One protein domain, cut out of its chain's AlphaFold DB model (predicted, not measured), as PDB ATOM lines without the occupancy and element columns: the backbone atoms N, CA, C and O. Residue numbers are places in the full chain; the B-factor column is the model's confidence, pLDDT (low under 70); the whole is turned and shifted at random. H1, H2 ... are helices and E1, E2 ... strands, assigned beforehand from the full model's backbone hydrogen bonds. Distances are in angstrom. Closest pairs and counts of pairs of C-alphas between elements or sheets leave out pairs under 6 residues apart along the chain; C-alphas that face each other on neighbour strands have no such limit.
ATOM      1  N   MET A 119      48.426  59.462  74.211       93.06
ATOM      2  CA  MET A 119      49.243  60.261  73.294       93.06
ATOM      3  C   MET A 119      49.269  59.650  71.894       93.06
ATOM      4  O   MET A 119      49.126  58.434  71.747       93.06
ATOM      5  N   GLY A 120      49.477  60.477  70.874       93.00
ATOM      6  CA  GLY A 120      49.866  60.001  69.551       93.00
ATOM      7  C   GLY A 120      51.348  59.638  69.521       93.00
ATOM      8  O   GLY A 120      52.152  60.272  70.204       93.00
ATOM      9  N   ILE A 121      51.713  58.604  68.767       93.06
ATOM     10  CA  ILE A 121      53.076  58.080  68.711       93.06
ATOM     11  C   ILE A 121      53.526  57.777  67.284       93.06
ATOM     12  O   ILE A 121      52.748  57.347  66.438       93.06
ATOM     13  N   ASN A 122      54.819  57.956  67.045       90.62
ATOM     14  CA  ASN A 122      55.540  57.388  65.917       90.62
ATOM     15  C   ASN A 122      56.667  56.521  66.481       90.62
ATOM     16  O   ASN A 122      57.543  57.025  67.183       90.62
ATOM     17  N   ALA A 123      56.628  55.217  66.217       91.62
ATOM     18  CA  ALA A 123      57.605  54.278  66.752       91.62
ATOM     19  C   ALA A 123      58.668  53.943  65.702       91.62
ATOM     20  O   ALA A 123      58.355  53.527  64.584       91.62
ATOM     21  N   THR A 124      59.939  54.075  66.077       89.50
ATOM     22  CA  THR A 124      61.079  53.732  65.221       89.50
ATOM     23  C   THR A 124      62.092  52.898  65.979       89.50
ATOM     24  O   THR A 124      62.131  52.886  67.210       89.50
ATOM     25  N   ASP A 125      62.969  52.221  65.249       87.25
ATOM     26  CA  ASP A 125      64.183  51.692  65.855       87.25
ATOM     27  C   ASP A 125      65.044  52.833  66.443       87.25
ATOM     28  O   ASP A 125      64.821  54.019  66.177       87.25
ATOM     29  N   ILE A 126      66.047  52.465  67.242       85.56
ATOM     30  CA  ILE A 126      66.918  53.421  67.952       85.56
ATOM     31  C   ILE A 126      67.659  54.349  66.970       85.56
ATOM     32  O   ILE A 126      68.002  55.471  67.329       85.56
ATOM     33  N   SER A 127      67.901  53.905  65.729       83.81
ATOM     34  CA  SER A 127      68.586  54.710  64.709       83.81
ATOM     35  C   SER A 127      67.660  55.567  63.837       83.81
ATOM     36  O   SER A 127      68.162  56.244  62.942       83.81
ATOM     37  N   GLU A 128      66.341  55.551  64.075       83.88
ATOM     38  CA  GLU A 128      65.326  56.250  63.257       83.88
ATOM     39  C   GLU A 128      65.296  55.825  61.784       83.88
ATOM     40  O   GLU A 128      64.792  56.546  60.921       83.88
ATOM     41  N   THR A 129      65.841  54.652  61.481       82.88
ATOM     42  CA  THR A 129      65.933  54.138  60.114       82.88
ATOM     43  C   THR A 129      64.660  53.393  59.720       82.88
ATOM     44  O   THR A 129      64.252  53.421  58.559       82.88
ATOM     45  N   TYR A 130      64.021  52.721  60.676       83.19
ATOM     46  CA  TYR A 130      62.973  51.740  60.439       83.19
ATOM     47  C   TYR A 130      61.744  51.993  61.313       83.19
ATOM     48  O   TYR A 130      61.846  52.093  62.535       83.19
ATOM     49  N   THR A 131      60.561  52.016  60.695       86.31
ATOM     50  CA  THR A 131      59.274  52.114  61.403       86.31
ATOM     51  C   THR A 131      58.934  50.820  62.144       86.31
ATOM     52  O   THR A 131      59.012  49.718  61.590       86.31
ATOM     53  N   ILE A 132      58.505  50.942  63.395       88.50
ATOM     54  CA  ILE A 132      58.117  49.823  64.250       88.50
ATOM     55  C   ILE A 132      56.596  49.799  64.375       88.50
ATOM     56  O   ILE A 132      55.991  50.729  64.898       88.50
ATOM     57  N   ASN A 133      55.972  48.713  63.927       89.62
ATOM     58  CA  ASN A 133      54.519  48.578  63.926       89.62
ATOM     59  C   ASN A 133      54.067  47.973  65.254       89.62
ATOM     60  O   ASN A 133      54.012  46.753  65.416       89.62
ATOM     61  N   LEU A 134      53.778  48.833  66.226       91.75
ATOM     62  CA  LEU A 134      53.274  48.424  67.533       91.75
ATOM     63  C   LEU A 134      51.798  47.995  67.444       91.75
ATOM     64  O   LEU A 134      50.997  48.595  66.733       91.75
ATOM     65  N   THR A 135      51.412  46.965  68.200       93.00
ATOM     66  CA  THR A 135      50.052  46.396  68.216       93.00
ATOM     67  C   THR A 135      49.627  45.984  69.631       93.00
ATOM     68  O   THR A 135      50.465  45.776  70.502       93.00
ATOM     69  N   THR A 136      48.323  45.803  69.871       92.94
ATOM     70  CA  THR A 136      47.786  45.257  71.147       92.94
ATOM     71  C   THR A 136      47.539  43.737  71.079       92.94
ATOM     72  O   THR A 136      46.838  43.142  71.905       92.94
ATOM     73  N   LEU A 137      48.086  43.074  70.062       89.81
ATOM     74  CA  LEU A 137      47.937  41.642  69.821       89.81
ATOM     75  C   LEU A 137      49.316  40.992  69.767       89.81
ATOM     76  O   LEU A 137      50.291  41.626  69.378       89.81
ATOM     77  N   ALA A 138      49.379  39.709  70.119       86.25
ATOM     78  CA  ALA A 138      50.596  38.936  69.942       86.25
ATOM     79  C   ALA A 138      50.982  38.923  68.454       86.25
ATOM     80  O   ALA A 138      50.175  38.557  67.596       86.25
ATOM     81  N   GLY A 139      52.219  39.308  68.162       85.56
ATOM     82  CA  GLY A 139      52.747  39.391  66.809       85.56
ATOM     83  C   GLY A 139      54.248  39.632  66.828       85.56
ATOM     84  O   GLY A 139      54.824  39.960  67.867       85.56
ATOM     85  N   THR A 140      54.890  39.436  65.681       86.56
ATOM     86  CA  THR A 140      56.306  39.742  65.501       86.56
ATOM     87  C   THR A 140      56.533  40.500  64.203       86.56
ATOM     88  O   THR A 140      55.810  40.319  63.222       86.56
ATOM     89  N   GLN A 141      57.558  41.346  64.194       86.56
ATOM     90  CA  GLN A 141      58.038  42.048  63.009       86.56
ATOM     91  C   GLN A 141      59.525  41.744  62.843       86.56
ATOM     92  O   GLN A 141      60.275  41.694  63.820       86.56
ATOM     93  N   THR A 142      59.937  41.529  61.595       85.38
ATOM     94  CA  THR A 142      61.342  41.359  61.219       85.38
ATOM     95  C   THR A 142      61.789  42.577  60.420       85.38
ATOM     96  O   THR A 142      61.205  42.886  59.382       85.38
ATOM     97  N   GLN A 143      62.816  43.267  60.910       75.50
ATOM     98  CA  GLN A 143      63.447  44.428  60.275       75.50
ATOM     99  C   GLN A 143      64.965  44.215  60.305       75.50
ATOM    100  O   GLN A 143      65.552  44.031  61.374       75.50
ATOM    101  N   GLY A 144      65.606  44.191  59.135       70.94
ATOM    102  CA  GLY A 144      67.006  43.770  59.024       70.94
ATOM    103  C   GLY A 144      67.209  42.324  59.503       70.94
ATOM    104  O   GLY A 144      66.489  41.425  59.074       70.94
ATOM    105  N   GLU A 145      68.178  42.102  60.395       63.12
ATOM    106  CA  GLU A 145      68.481  40.786  60.998       63.12
ATOM    107  C   GLU A 145      67.689  40.503  62.294       63.12
ATOM    108  O   GLU A 145      67.801  39.423  62.873       63.12
ATOM    109  N   ASN A 146      66.864  41.452  62.747       63.50
ATOM    110  CA  ASN A 146      66.207  41.417  64.052       63.50
ATOM    111  C   ASN A 146      64.723  41.047  63.920       63.50
ATOM    112  O   ASN A 146      63.986  41.686  63.173       63.50
ATOM    113  N   THR A 147      64.272  40.037  64.676       78.94
ATOM    114  CA  THR A 147      62.845  39.695  64.848       78.94
ATOM    115  C   THR A 147      62.427  40.022  66.271       78.94
ATOM    116  O   THR A 147      63.089  39.594  67.210       78.94
ATOM    117  N   PHE A 148      61.359  40.786  66.459       79.44
ATOM    118  CA  PHE A 148      60.924  41.256  67.777       79.44
ATOM    119  C   PHE A 148      59.407  41.214  67.922       79.44
ATOM    120  O   PHE A 148      58.687  41.135  66.930       79.44
ATOM    121  N   SER A 149      58.930  41.259  69.169       86.88
ATOM    122  CA  SER A 149      57.498  41.319  69.471       86.88
ATOM    123  C   SER A 149      56.916  42.677  69.092       86.88
ATOM    124  O   SER A 149      57.504  43.711  69.412       86.88
ATOM    125  N   THR A 150      55.753  42.666  68.450       89.94
ATOM    126  CA  THR A 150      54.950  43.866  68.189       89.94
ATOM    127  C   THR A 150      53.895  44.102  69.269       89.94
ATOM    128  O   THR A 150      53.178  45.094  69.184       89.94
ATOM    129  N   ASP A 151      53.752  43.219  70.265       92.12
ATOM    130  CA  ASP A 151      52.779  43.404  71.347       92.12
ATOM    131  C   ASP A 151      53.299  44.439  72.348       92.12
ATOM    132  O   ASP A 151      54.304  44.225  73.027       92.12
ATOM    133  N   VAL A 152      52.607  45.571  72.470       91.12
ATOM    134  CA  VAL A 152      53.027  46.663  73.362       91.12
ATOM    135  C   VAL A 152      53.054  46.282  74.833       91.12
ATOM    136  O   VAL A 152      53.780  46.901  75.606       91.12
ATOM    137  N   ARG A 153      52.311  45.243  75.227       88.94
ATOM    138  CA  ARG A 153      52.277  44.759  76.615       88.94
ATOM    139  C   ARG A 153      53.565  44.056  77.035       88.94
ATOM    140  O   ARG A 153      53.745  43.800  78.221       88.94
ATOM    141  N   ASP A 154      54.465  43.771  76.093       88.75
ATOM    142  CA  ASP A 154      55.807  43.269  76.390       88.75
ATOM    143  C   ASP A 154      56.769  44.383  76.835       88.75
ATOM    144  O   ASP A 154      57.893  44.088  77.267       88.75
ATOM    145  N   TYR A 155      56.340  45.650  76.763       90.81
ATOM    146  CA  TYR A 155      57.188  46.814  76.977       90.81
ATOM    147  C   TYR A 155      56.617  47.818  77.994       90.81
ATOM    148  O   TYR A 155      55.413  47.881  78.240       90.81
ATOM    149  N   TYR A 156      57.503  48.636  78.569       88.94
ATOM    150  CA  TYR A 156      57.165  49.726  79.487       88.94
ATOM    151  C   TYR A 156      57.998  50.987  79.234       88.94
ATOM    152  O   TYR A 156      59.088  50.930  78.660       88.94
ATOM    153  N   LEU A 157      57.475  52.112  79.720       89.75
ATOM    154  CA  LEU A 157      58.114  53.431  79.773       89.75
ATOM    155  C   LEU A 157      58.592  53.755  81.198       89.75
ATOM    156  O   LEU A 157      58.202  53.086  82.159       89.75
ATOM    157  N   ALA A 158      59.402  54.805  81.348       86.69
ATOM    158  CA  ALA A 158      59.861  55.304  82.643       86.69
ATOM    159  C   ALA A 158      59.237  56.669  82.986       86.69
ATOM    160  O   ALA A 158      59.121  57.541  82.126       86.69
ATOM    161  N   ARG A 159      58.863  56.860  84.256       86.00
ATOM    162  CA  ARG A 159      58.338  58.123  84.805       86.00
ATOM    163  C   ARG A 159      59.092  58.523  86.065       86.00
ATOM    164  O   ARG A 159      59.386  57.662  86.894       86.00
ATOM    165  N   SER A 160      59.338  59.818  86.228       83.50
ATOM    166  CA  SER A 160      59.920  60.415  87.433       83.50
ATOM    167  C   SER A 160      58.984  60.295  88.637       83.50
ATOM    168  O   SER A 160      57.813  60.675  88.564       83.50
ATOM    169  N   ARG A 161      59.513  59.836  89.776       77.75
ATOM    170  CA  ARG A 161      58.855  59.921  91.098       77.75
ATOM    171  C   ARG A 161      58.856  61.323  91.679       77.75
ATOM    172  O   ARG A 161      58.035  61.616  92.545       77.75
ATOM    173  N   VAL A 162      59.770  62.164  91.209       76.31
ATOM    174  CA  VAL A 162      59.995  63.509  91.739       76.31
ATOM    175  C   VAL A 162      59.118  64.528  91.019       76.31
ATOM    176  O   VAL A 162      58.439  65.314  91.675       76.31
ATOM    177  N   THR A 163      59.105  64.503  89.683       79.44
ATOM    178  CA  THR A 163      58.374  65.485  88.860       79.44
ATOM    179  C   THR A 163      57.035  64.961  88.347       79.44
ATOM    180  O   THR A 163      56.142  65.748  88.059       79.44
ATOM    181  N   GLY A 164      56.853  63.638  88.272       79.19
ATOM    182  CA  GLY A 164      55.659  63.024  87.687       79.19
ATOM    183  C   GLY A 164      55.660  62.976  86.154       79.19
ATOM    184  O   GLY A 164      54.679  62.498  85.580       79.19
ATOM    185  N   GLU A 165      56.732  63.424  85.499       86.19
ATOM    186  CA  GLU A 165      56.904  63.443  84.038       86.19
ATOM    187  C   GLU A 165      57.418  62.104  83.506       86.19
ATOM    188  O   GLU A 165      58.138  61.373  84.197       86.19
ATOM    189  N   LEU A 166      57.060  61.778  82.262       89.00
ATOM    190  CA  LEU A 166      57.758  60.736  81.512       89.00
ATOM    191  C   LEU A 166      59.187  61.202  81.231       89.00
ATOM    192  O   LEU A 166      59.415  62.374  80.954       89.00
ATOM    193  N   ILE A 167      60.148  60.290  81.326       89.00
ATOM    194  CA  ILE A 167      61.560  60.665  81.231       89.00
ATOM    195  C   ILE A 167      61.980  60.744  79.770       89.00
ATOM    196  O   ILE A 167      62.154  59.712  79.124       89.00
ATOM    197  N   GLU A 168      62.160  61.952  79.255       90.56
ATOM    198  CA  GLU A 168      62.621  62.162  77.887       90.56
ATOM    199  C   GLU A 168      64.075  61.698  77.695       90.56
ATOM    200  O   GLU A 168      64.934  61.889  78.556       90.56
ATOM    201  N   ILE A 169      64.362  61.096  76.535       88.19
ATOM    202  CA  ILE A 169      65.696  60.573  76.195       88.19
ATOM    203  C   ILE A 169      66.764  61.677  76.189       88.19
ATOM    204  O   ILE A 169      67.915  61.411  76.537       88.19
ATOM    205  N   SER A 170      66.412  62.893  75.765       84.31
ATOM    206  CA  SER A 170      67.339  64.034  75.736       84.31
ATOM    207  C   SER A 170      67.743  64.508  77.126       84.31
ATOM    208  O   SER A 170      68.837  65.054  77.282       84.31
ATOM    209  N   ASP A 171      66.868  64.302  78.106       85.44
ATOM    210  CA  ASP A 171      66.995  64.869  79.442       85.44
ATOM    211  C   ASP A 171      67.745  63.913  80.357       85.44
ATOM    212  O   ASP A 171      68.721  64.298  81.006       85.44
ATOM    213  N   ASP A 172      67.316  62.650  80.380       83.50
ATOM    214  CA  ASP A 172      67.954  61.629  81.192       83.50
ATOM    215  C   ASP A 172      67.838  60.235  80.562       83.50
ATOM    216  O   ASP A 172      66.768  59.644  80.436       83.50
ATOM    217  N   ILE A 173      68.988  59.655  80.211       84.06
ATOM    218  CA  ILE A 173      69.066  58.271  79.728       84.06
ATOM    219  C   ILE A 173      69.202  57.252  80.866       84.06
ATOM    220  O   ILE A 173      69.115  56.042  80.628       84.06
ATOM    221  N   THR A 174      69.424  57.707  82.102       83.69
ATOM    222  CA  THR A 174      69.634  56.853  83.281       83.69
ATOM    223  C   THR A 174      68.508  55.836  83.459       83.69
ATOM    224  O   THR A 174      68.827  54.650  83.610       83.69
ATOM    225  N   PRO A 175      67.218  56.209  83.314       82.50
ATOM    226  CA  PRO A 175      66.100  55.281  83.471       82.50
ATOM    227  C   PRO A 175      66.028  54.200  82.397       82.50
ATOM    228  O   PRO A 175      65.297  53.214  82.525       82.50
ATOM    229  N   TYR A 176      66.788  54.396  81.324       83.19
ATOM    230  CA  TYR A 176      66.891  53.487  80.200       83.19
ATOM    231  C   TYR A 176      68.153  52.631  80.270       83.19
ATOM    232  O   TYR A 176      68.093  51.462  79.900       83.19
ATOM    233  N   SER A 177      69.229  53.138  80.876       79.88
ATOM    234  CA  SER A 177      70.449  52.367  81.169       79.88
ATOM    235  C   SER A 177      70.329  51.426  82.378       79.88
ATOM    236  O   SER A 177      70.949  50.373  82.388       79.88
ATOM    237  N   THR A 178      69.489  51.752  83.364       76.75
ATOM    238  CA  THR A 178      69.144  50.896  84.516       76.75
ATOM    239  C   THR A 178      67.617  50.891  84.680       76.75
ATOM    240  O   THR A 178      66.970  51.779  84.134       76.75
ATOM    241  N   PRO A 179      66.973  49.887  85.296       72.44
ATOM    242  CA  PRO A 179      67.579  48.679  85.822       72.44
ATOM    243  C   PRO A 179      68.040  47.768  84.689       72.44
ATOM    244  O   PRO A 179      67.449  47.756  83.608       72.44
ATOM    245  N   ASP A 180      69.089  47.014  84.969       72.88
ATOM    246  CA  ASP A 180      69.711  46.013  84.107       72.88
ATOM    247  C   ASP A 180      69.910  44.716  84.919       72.88
ATOM    248  O   ASP A 180      69.246  44.509  85.942       72.88
ATOM    249  N   GLN A 181      70.766  43.807  84.450       65.19
ATOM    250  CA  GLN A 181      71.073  42.561  85.165       65.19
ATOM    251  C   GLN A 181      71.827  42.801  86.488       65.19
ATOM    252  O   GLN A 181      71.663  42.018  87.425       65.19
ATOM    253  N   ASP A 182      72.622  43.872  86.581       64.69
ATOM    254  CA  ASP A 182      73.488  44.175  87.730       64.69
ATOM    255  C   ASP A 182      72.800  45.098  88.754       64.69
ATOM    256  O   ASP A 182      73.106  45.059  89.949       64.69
ATOM    257  N   THR A 183      71.819  45.881  88.303       67.06
ATOM    258  CA  THR A 183      71.004  46.807  89.097       67.06
ATOM    259  C   THR A 183      69.524  46.444  88.939       67.06
ATOM    260  O   THR A 183      68.798  47.121  88.209       67.06
ATOM    261  N   PRO A 184      69.037  45.361  89.574       65.31
ATOM    262  CA  PRO A 184      67.639  44.954  89.466       65.31
ATOM    263  C   PRO A 184      66.697  45.965  90.134       65.31
ATOM    264  O   PRO A 184      67.108  46.791  90.950       65.31
ATOM    265  N   PHE A 185      65.400  45.872  89.818       70.44
ATOM    266  CA  PHE A 185      64.364  46.616  90.544       70.44
ATOM    267  C   PHE A 185      64.505  46.392  92.058       70.44
ATOM    268  O   PHE A 185      64.675  45.252  92.498       70.44
ATOM    269  N   GLY A 186      64.407  47.473  92.838       63.88
ATOM    270  CA  GLY A 186      64.340  47.408  94.298       63.88
ATOM    271  C   GLY A 186      63.077  46.690  94.789       63.88
ATOM    272  O   GLY A 186      62.250  46.227  93.997       63.88
ATOM    273  N   ASN A 187      62.911  46.590  96.112       58.31
ATOM    274  CA  ASN A 187      61.664  46.093  96.707       58.31
ATOM    275  C   ASN A 187      60.491  46.870  96.118       58.31
ATOM    276  O   ASN A 187      60.590  48.073  96.087       58.31
ATOM    277  N   ALA A 188      59.405  46.239  95.670       59.69
ATOM    278  CA  ALA A 188      58.274  46.975  95.101       59.69
ATOM    279  C   ALA A 188      57.593  47.850  96.174       59.69
ATOM    280  O   ALA A 188      56.662  47.401  96.843       59.69
ATOM    281  N   VAL A 189      58.079  49.079  96.361       57.72
ATOM    282  CA  VAL A 189      57.470  50.069  97.246       57.72
ATOM    283  C   VAL A 189      56.353  50.750  96.470       57.72
ATOM    284  O   VAL A 189      56.537  51.210  95.331       57.72
ATOM    285  N   ALA A 190      55.159  50.762  97.066       53.66
ATOM    286  CA  ALA A 190      54.013  51.407  96.456       53.66
ATOM    287  C   ALA A 190      54.328  52.889  96.230       53.66
ATOM    288  O   ALA A 190      55.123  53.510  96.938       53.66
ATOM    289  N   TRP A 191      53.749  53.460  95.181       55.22
ATOM    290  CA  TRP A 191      54.066  54.827  94.811       55.22
ATOM    291  C   TRP A 191      53.711  55.795  95.947       55.22
ATOM    292  O   TRP A 191      52.564  55.836  96.375       55.22
ATOM    293  N   GLY A 192      54.687  56.564  96.440       52.78
ATOM    294  CA  GLY A 192      54.487  57.514  97.537       52.78
ATOM    295  C   GLY A 192      54.729  57.017  98.960       52.78
ATOM    296  O   GLY A 192      54.622  57.820  99.885       52.78
ATOM    297  N   ASP A 193      55.077  55.746  99.144       53.22
ATOM    298  CA  ASP A 193      55.661  55.269 100.399       53.22
ATOM    299  C   ASP A 193      57.116  55.761 100.538       53.22
ATOM    300  O   ASP A 193      57.737  56.197  99.566       53.22
ATOM    301  N   ASP A 194      57.667  55.700 101.757       62.16
ATOM    302  CA  ASP A 194      59.063  56.065 102.016       62.16
ATOM    303  C   ASP A 194      60.014  55.203 101.170       62.16
ATOM    304  O   ASP A 194      60.286  54.031 101.462       62.16
ATOM    305  N   VAL A 195      60.559  55.826 100.125       63.53
ATOM    306  CA  VAL A 195      61.595  55.249  99.264       63.53
ATOM    307  C   VAL A 195      62.937  55.133  99.986       63.53
ATOM    308  O   VAL A 195      63.903  54.671  99.395       63.53
ATOM    309  N   GLY A 196      63.036  55.478 101.274       68.81
ATOM    310  CA  GLY A 196      64.218  55.234 102.100       68.81
ATOM    311  C   GLY A 196      64.669  53.768 102.090       68.81
ATOM    312  O   GLY A 196      65.864  53.497 102.188       68.81
ATOM    313  N   SER A 197      63.740  52.822 101.891       69.06
ATOM    314  CA  SER A 197      64.061  51.396 101.694       69.06
ATOM    315  C   SER A 197      64.514  51.030 100.268       69.06
ATOM    316  O   SER A 197      65.090  49.961 100.065       69.06
ATOM    317  N   GLU A 198      64.284  51.921  99.304       72.62
ATOM    318  CA  GLU A 198      64.720  51.857  97.904       72.62
ATOM    319  C   GLU A 198      65.887  52.816  97.611       72.62
ATOM    320  O   GLU A 198      66.334  52.891  96.468       72.62
ATOM    321  N   ALA A 199      66.401  53.542  98.610       74.44
ATOM    322  CA  ALA A 199      67.450  54.538  98.428       74.44
ATOM    323  C   ALA A 199      68.693  53.919  97.765       74.44
ATOM    324  O   ALA A 199      69.248  52.930  98.250       74.44
ATOM    325  N   GLY A 200      69.133  54.510  96.652       73.00
ATOM    326  CA  GLY A 200      70.226  53.979  95.830       73.00
ATOM    327  C   GLY A 200      69.810  52.887  94.835       73.00
ATOM    328  O   GLY A 200      70.678  52.311  94.184       73.00
ATOM    329  N   THR A 201      68.513  52.602  94.698       76.31
ATOM    330  CA  THR A 201      67.950  51.758  93.631       76.31
ATOM    331  C   THR A 201      67.219  52.614  92.600       76.31
ATOM    332  O   THR A 201      66.782  53.721  92.903       76.31
ATOM    333  N   TRP A 202      67.011  52.074  91.397       80.50
ATOM    334  CA  TRP A 202      66.262  52.744  90.326       80.50
ATOM    335  C   TRP A 202      64.855  53.201  90.749       80.50
ATOM    336  O   TRP A 202      64.378  54.253  90.332       80.50
ATOM    337  N   ASN A 203      64.193  52.423  91.611       76.62
ATOM    338  CA  ASN A 203      62.839  52.730  92.061       76.62
ATOM    339  C   ASN A 203      62.763  53.934  93.010       76.62
ATOM    340  O   ASN A 203      61.659  54.411  93.243       76.62
ATOM    341  N   ALA A 204      63.883  54.423  93.558       76.69
ATOM    342  CA  ALA A 204      63.862  55.632  94.382       76.69
ATOM    343  C   ALA A 204      63.413  56.850  93.566       76.69
ATOM    344  O   ALA A 204      62.612  57.656  94.040       76.69
ATOM    345  N   ASP A 205      63.882  56.927  92.320       79.38
ATOM    346  CA  ASP A 205      63.712  58.093  91.457       79.38
ATOM    347  C   ASP A 205      62.691  57.852  90.330       79.38
ATOM    348  O   ASP A 205      62.122  58.813  89.810       79.38
ATOM    349  N   PHE A 206      62.384  56.590  89.988       81.25
ATOM    350  CA  PHE A 206      61.567  56.249  88.814       81.25
ATOM    351  C   PHE A 206      60.476  55.181  89.077       81.25
ATOM    352  O   PHE A 206      60.548  54.383  90.016       81.25
ATOM    353  N   ALA A 207      59.437  55.128  88.229       79.56
ATOM    354  CA  ALA A 207      58.573  53.946  88.056       79.56
ATOM    355  C   ALA A 207      58.416  53.539  86.606       79.56
ATOM    356  O   ALA A 207      58.550  54.329  85.673       79.56
ATOM    357  N   LYS A 208      58.011  52.275  86.467       82.00
ATOM    358  CA  LYS A 208      57.413  51.747  85.252       82.00
ATOM    359  C   LYS A 208      56.074  52.405  84.974       82.00
ATOM    360  O   LYS A 208      55.219  52.494  85.855       82.00
ATOM    361  N   VAL A 209      55.873  52.717  83.708       84.50
ATOM    362  CA  VAL A 209      54.584  53.053  83.127       84.50
ATOM    363  C   VAL A 209      54.261  51.973  82.110       84.50
ATOM    364  O   VAL A 209      54.903  51.871  81.064       84.50
ATOM    365  N   ASN A 210      53.302  51.118  82.454       87.38
ATOM    366  CA  ASN A 210      52.892  50.026  81.582       87.38
ATOM    367  C   ASN A 210      52.036  50.567  80.435       87.38
ATOM    368  O   ASN A 210      51.314  51.556  80.586       87.38
ATOM    369  N   ILE A 211      52.069  49.877  79.300       90.50
ATOM    370  CA  ILE A 211      51.299  50.258  78.118       90.50
ATOM    371  C   ILE A 211      50.026  49.410  78.075       90.50
ATOM    372  O   ILE A 211      50.078  48.182  78.121       90.50
ATOM    373  N   ALA A 212      48.867  50.068  78.019       89.75
ATOM    374  CA  ALA A 212      47.564  49.413  77.942       89.75
ATOM    375  C   ALA A 212      47.326  48.819  76.562       89.75
ATOM    376  O   ALA A 212      46.937  47.657  76.419       89.75
ATOM    377  N   SER A 213      47.507  49.672  75.561       93.81
ATOM    378  CA  SER A 213      47.134  49.401  74.189       93.81
ATOM    379  C   SER A 213      47.734  50.443  73.265       93.81
ATOM    380  O   SER A 213      47.990  51.581  73.661       93.81
ATOM    381  N   VAL A 214      47.845  50.059  72.004       95.12
ATOM    382  CA  VAL A 214      47.985  50.963  70.869       95.12
ATOM    383  C   VAL A 214      46.855  50.739  69.873       95.12
ATOM    384  O   VAL A 214      46.340  49.619  69.747       95.12
ATOM    385  N   ALA A 215      46.459  51.811  69.196       94.44
ATOM    386  CA  ALA A 215      45.409  51.803  68.188       94.44
ATOM    387  C   ALA A 215      45.666  52.876  67.127       94.44
ATOM    388  O   ALA A 215      46.059  53.991  67.465       94.44
ATOM    389  N   THR A 216      45.355  52.561  65.875       91.62
ATOM    390  CA  THR A 216      45.365  53.524  64.772       91.62
ATOM    391  C   THR A 216      44.011  54.217  64.690       91.62
ATOM    392  O   THR A 216      42.963  53.571  64.596       91.62
ATOM    393  N   GLN A 217      44.016  55.544  64.746       90.88
ATOM    394  CA  GLN A 217      42.832  56.358  64.503       90.88
ATOM    395  C   GLN A 217      42.744  56.742  63.035       90.88
ATOM    396  O   GLN A 217      43.765  56.985  62.407       90.88
ATOM    397  N   SER A 218      41.518  56.864  62.516       88.25
ATOM    398  CA  SER A 218      41.238  57.438  61.190       88.25
ATOM    399  C   SER A 218      42.077  56.839  60.049       88.25
ATOM    400  O   SER A 218      42.539  57.568  59.176       88.25
ATOM    401  N   GLU A 219      42.263  55.517  60.064       87.31
ATOM    402  CA  GLU A 219      43.085  54.784  59.091       87.31
ATOM    403  C   GLU A 219      42.738  55.162  57.636       87.31
ATOM    404  O   GLU A 219      41.569  55.197  57.234       87.31
ATOM    405  N   GLY A 220      43.764  55.473  56.846       79.25
ATOM    406  CA  GLY A 220      43.668  55.898  55.452       79.25
ATOM    407  C   GLY A 220      43.189  57.338  55.240       79.25
ATOM    408  O   GLY A 220      42.997  57.750  54.091       79.25
ATOM    409  N   LEU A 221      42.974  58.117  56.306       86.00
ATOM    410  CA  LEU A 221      42.579  59.526  56.235       86.00
ATOM    411  C   LEU A 221      43.751  60.459  56.572       86.00
ATOM    412  O   LEU A 221      44.804  60.061  57.053       86.00
ATOM    413  N   TYR A 222      43.575  61.755  56.308       84.19
ATOM    414  CA  TYR A 222      44.631  62.753  56.535       84.19
ATOM    415  C   TYR A 222      44.955  62.977  58.020       84.19
ATOM    416  O   TYR A 222      46.015  63.506  58.343       84.19
ATOM    417  N   ASN A 223      44.015  62.628  58.898       87.00
ATOM    418  CA  ASN A 223      44.107  62.710  60.349       87.00
ATOM    419  C   ASN A 223      44.388  61.328  60.969       87.00
ATOM    420  O   ASN A 223      44.005  61.079  62.108       87.00
ATOM    421  N   GLU A 224      44.999  60.423  60.199       89.25
ATOM    422  CA  GLU A 224      45.507  59.156  60.713       89.25
ATOM    423  C   GLU A 224      46.585  59.400  61.773       89.25
ATOM    424  O   GLU A 224      47.480  60.232  61.582       89.25
ATOM    425  N   LEU A 225      46.481  58.680  62.889       91.06
ATOM    426  CA  LEU A 225      47.411  58.771  64.007       91.06
ATOM    427  C   LEU A 225      47.438  57.449  64.768       91.06
ATOM    428  O   LEU A 225      46.401  56.975  65.241       91.06
ATOM    429  N   ASP A 226      48.626  56.884  64.938       92.62
ATOM    430  CA  ASP A 226      48.826  55.808  65.896       92.62
ATOM    431  C   ASP A 226      48.834  56.392  67.302       92.62
ATOM    432  O   ASP A 226      49.529  57.361  67.596       92.62
ATOM    433  N   THR A 227      48.030  55.816  68.183       94.88
ATOM    434  CA  THR A 227      47.849  56.295  69.551       94.88
ATOM    435  C   THR A 227      48.241  55.227  70.544       94.88
ATOM    436  O   THR A 227      47.998  54.039  70.333       94.88
ATOM    437  N   MET A 228      48.839  55.657  71.648       94.94
ATOM    438  CA  MET A 228      49.229  54.827  72.772       94.94
ATOM    439  C   MET A 228      48.423  55.230  74.000       94.94
ATOM    440  O   MET A 228      48.343  56.402  74.362       94.94
ATOM    441  N   THR A 229      47.835  54.233  74.655       93.88
ATOM    442  CA  THR A 229      47.199  54.379  75.964       93.88
ATOM    443  C   THR A 229      48.081  53.723  77.008       93.88
ATOM    444  O   THR A 229      48.459  52.558  76.879       93.88
ATOM    445  N   LEU A 230      48.389  54.461  78.061       89.56
ATOM    446  CA  LEU A 230      49.164  54.004  79.197       89.56
ATOM    447  C   LEU A 230      48.221  53.439  80.259       89.56
ATOM    448  O   LEU A 230      47.168  54.005  80.553       89.56
ATOM    449  N   GLN A 231      48.609  52.320  80.863       77.81
ATOM    450  CA  GLN A 231      47.995  51.866  82.103       77.81
ATOM    451  C   GLN A 231      48.634  52.636  83.244       77.81
ATOM    452  O   GLN A 231      49.656  52.219  83.784       77.81
ATOM    453  N   ASP A 232      47.976  53.706  83.674       61.19
ATOM    454  CA  ASP A 232      48.338  54.404  84.913       61.19
ATOM    455  C   ASP A 232      47.851  53.630  86.161       61.19
ATOM    456  O   ASP A 232      47.458  54.188  87.182       61.19
ATOM    457  N   HIS A 233      47.826  52.293  86.074       50.78
ATOM    458  CA  HIS A 233      47.528  51.397  87.185       50.78
ATOM    459  C   HIS A 233      48.784  51.203  88.041       50.78
ATOM    460  O   HIS A 233      49.314  50.099  88.158       50.78
ATOM    461  N   LEU A 234      49.235  52.265  88.699       48.78
ATOM    462  CA  LEU A 234      49.818  52.097  90.024       48.78
ATOM    463  C   LEU A 234      48.628  52.177  90.984       48.78
ATOM    464  O   LEU A 234      48.052  53.245  91.176       48.78
ATOM    465  N   THR A 235      48.165  51.050  91.536       37.75
ATOM    466  CA  THR A 235      47.142  51.101  92.596       37.75
ATOM    467  C   THR A 235      47.577  52.082  93.683       37.75
ATOM    468  O   THR A 235      48.730  52.067  94.105       37.75
ATOM    469  N   GLN A 236      46.626  52.925  94.090       33.31
ATOM    470  CA  GLN A 236      46.761  54.086  94.967       33.31
ATOM    471  C   GLN A 236      47.718  53.856  96.152       33.31
ATOM    472  O   GLN A 236      47.397  53.121  97.083       33.31
ATOM    473  N   GLY A 237      48.866  54.532  96.121       34.19
ATOM    474  CA  GLY A 237      49.768  54.739  97.251       34.19
ATOM    475  C   GLY A 237      49.907  56.239  97.514       34.19
ATOM    476  O   GLY A 237      49.897  57.061  96.593       34.19
ATOM    477  N   SER A 238      49.905  56.617  98.787       37.72
ATOM    478  CA  SER A 238      49.708  57.985  99.255       37.72
ATOM    479  C   SER A 238      51.015  58.773  99.337       37.72
ATOM    480  O   SER A 238      51.479  59.059 100.438       37.72
ATOM    481  N   ASN A 239      51.538  59.226  98.192       37.16
ATOM    482  CA  ASN A 239      52.223  60.518  98.191       37.16
ATOM    483  C   ASN A 239      51.132  61.577  98.058       37.16
ATOM    484  O   ASN A 239      50.378  61.583  97.088       37.16
ATOM    485  N   SER A 240      51.021  62.466  99.037       44.16
ATOM    486  CA  SER A 240      50.000  63.520  99.003       44.16
ATOM    487  C   SER A 240      50.348  64.667  98.044       44.16
ATOM    488  O   SER A 240      49.552  65.596  97.916       44.16
ATOM    489  N   GLN A 241      51.507  64.621  97.368       47.31
ATOM    490  CA  GLN A 241      52.001  65.710  96.520       47.31
ATOM    491  C   GLN A 241      52.845  65.220  95.328       47.31
ATOM    492  O   GLN A 241      54.059  65.368  95.320       47.31
ATOM    493  N   TYR A 242      52.212  64.667  94.295       52.09
ATOM    494  CA  TYR A 242      52.727  64.775  92.923       52.09
ATOM    495  C   TYR A 242      51.537  64.767  91.956       52.09
ATOM    496  O   TYR A 242      50.495  64.173  92.240       52.09
ATOM    497  N   THR A 243      51.660  65.474  90.839       64.75
ATOM    498  CA  THR A 243      50.648  65.524  89.779       64.75
ATOM    499  C   THR A 243      51.273  64.867  88.563       64.75
ATOM    500  O   THR A 243      52.350  65.281  88.153       64.75
ATOM    501  N   THR A 244      50.661  63.806  88.030       72.88
ATOM    502  CA  THR A 244      51.156  63.201  86.791       72.88
ATOM    503  C   THR A 244      51.113  64.243  85.682       72.88
ATOM    504  O   THR A 244      50.111  64.939  85.513       72.88
ATOM    505  N   ILE A 245      52.212  64.350  84.942       77.06
ATOM    506  CA  ILE A 245      52.327  65.241  83.790       77.06
ATOM    507  C   ILE A 245      52.296  64.365  82.532       77.06
ATOM    508  O   ILE A 245      52.781  63.226  82.537       77.06
ATOM    509  N   GLY A 246      51.592  64.836  81.502       81.50
ATOM    510  CA  GLY A 246      51.556  64.189  80.191       81.50
ATOM    511  C   GLY A 246      52.847  64.417  79.417       81.50
ATOM    512  O   GLY A 246      53.675  65.226  79.819       81.50
ATOM    513  N   ALA A 247      53.017  63.704  78.308       87.19
ATOM    514  CA  ALA A 247      54.073  64.053  77.366       87.19
ATOM    515  C   ALA A 247      53.701  65.316  76.573       87.19
ATOM    516  O   ALA A 247      52.518  65.595  76.371       87.19
ATOM    517  N   ALA A 248      54.706  66.030  76.078       83.81
ATOM    518  CA  ALA A 248      54.560  67.072  75.068       83.81
ATOM    519  C   ALA A 248      54.833  66.512  73.662       83.81
ATOM    520  O   ALA A 248      55.428  65.442  73.508       83.81
ATOM    521  N   PHE A 249      54.389  67.225  72.624       84.50
ATOM    522  CA  PHE A 249      54.741  66.884  71.244       84.50
ATOM    523  C   PHE A 249      56.260  66.932  71.030       84.50
ATOM    524  O   PHE A 249      56.966  67.683  71.691       84.50
ATOM    525  N   GLY A 250      56.767  66.085  70.135       80.69
ATOM    526  CA  GLY A 250      58.191  65.992  69.809       80.69
ATOM    527  C   GLY A 250      59.046  65.242  70.835       80.69
ATOM    528  O   GLY A 250      60.155  64.831  70.491       80.69
ATOM    529  N   GLN A 251      58.545  65.000  72.054       88.38
ATOM    530  CA  GLN A 251      59.299  64.259  73.065       88.38
ATOM    531  C   GLN A 251      59.538  62.816  72.640       88.38
ATOM    532  O   GLN A 251      58.650  62.152  72.090       88.38
ATOM    533  N   LYS A 252      60.738  62.314  72.941       92.06
ATOM    534  CA  LYS A 252      61.143  60.944  72.614       92.06
ATOM    535  C   LYS A 252      61.376  60.110  73.861       92.06
ATOM    536  O   LYS A 252      62.052  60.538  74.797       92.06
ATOM    537  N   PHE A 253      60.873  58.881  73.835       93.75
ATOM    538  CA  PHE A 253      60.963  57.927  74.937       93.75
ATOM    539  C   PHE A 253      61.408  56.555  74.446       93.75
ATOM    540  O   PHE A 253      61.005  56.114  73.371       93.75
ATOM    541  N   TYR A 254      62.205  55.843  75.241       93.25
ATOM    542  CA  TYR A 254      62.580  54.467  74.924       93.25
ATOM    543  C   TYR A 254      61.579  53.477  75.520       93.25
ATOM    544  O   TYR A 254      61.169  53.596  76.675       93.25
ATOM    545  N   LEU A 255      61.239  52.444  74.752       91.50
ATOM    546  CA  LEU A 255      60.477  51.301  75.242       91.50
ATOM    547  C   LEU A 255      61.425  50.222  75.762       91.50
ATOM    548  O   LEU A 255      62.296  49.744  75.031       91.50
ATOM    549  N   LYS A 256      61.236  49.809  77.018       88.31
ATOM    550  CA  LYS A 256      62.033  48.751  77.658       88.31
ATOM    551  C   LYS A 256      61.259  47.450  77.755       88.31
ATOM    552  O   LYS A 256      60.068  47.456  78.052       88.31
ATOM    553  N   ARG A 257      61.947  46.321  77.581       88.12
ATOM    554  CA  ARG A 257      61.340  44.981  77.681       88.12
ATOM    555  C   ARG A 257      61.020  44.585  79.120       88.12
ATOM    556  O   ARG A 257      61.879  44.675  79.997       88.12
TER     557      ARG A 257
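AT A GLANCE: This is residues 119 to 257 of the 892 residues of an uncharacterized protein of Chloroflexi bacterium (UniProt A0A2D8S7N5). With little regular structure, the model is one curled antiparallel sheet, E1 E6 E5 E4 E7, folded so that E1 and E6 face E4 and E7 across the hinge E5, with long loops around it. H1 lies over E4; E2 and E3 form a separate hairpin. The printed part has 139 residues, 53 in named elements, in order E1 E2 E3 E4 H1 H2 E5 E6 E7, mostly strand. It is compact, radius of gyration of the C-alphas 16.2 A, spanning 49 by 32 by 28 A.

IN THESE COORDINATES: E5, residues 206 to 217, is 30.7 A long and bends by 53 degrees at residue 212. E6 is residues 225 to 231, E4 155 to 160, E2 140 to 143, E3 146 to 149, H1 174 to 177, H2 202 to 205. E1, residues 119 to 124, begins at C-alpha (49.243, 60.261, 73.294); E7, 252 to 257, ends at (61.340, 44.981, 77.681).

HOW THE PARTS SIT: E5 forms a hairpin with E6, N 215 and O 227 2.9 A apart, and neighbours E4, N 207 and O 159 2.9 A. H1 is on the sheet, height 8.2 A, closest C-alphas Ala 158 and Pro 175, 6.3 A. Both helices are too short for an O i to N i+4 pair.

THE WHOLE: The printed part has no cut. The link H1 to H2, 24 residues, is long. Residues 232 to 243 are among those under pLDDT 70.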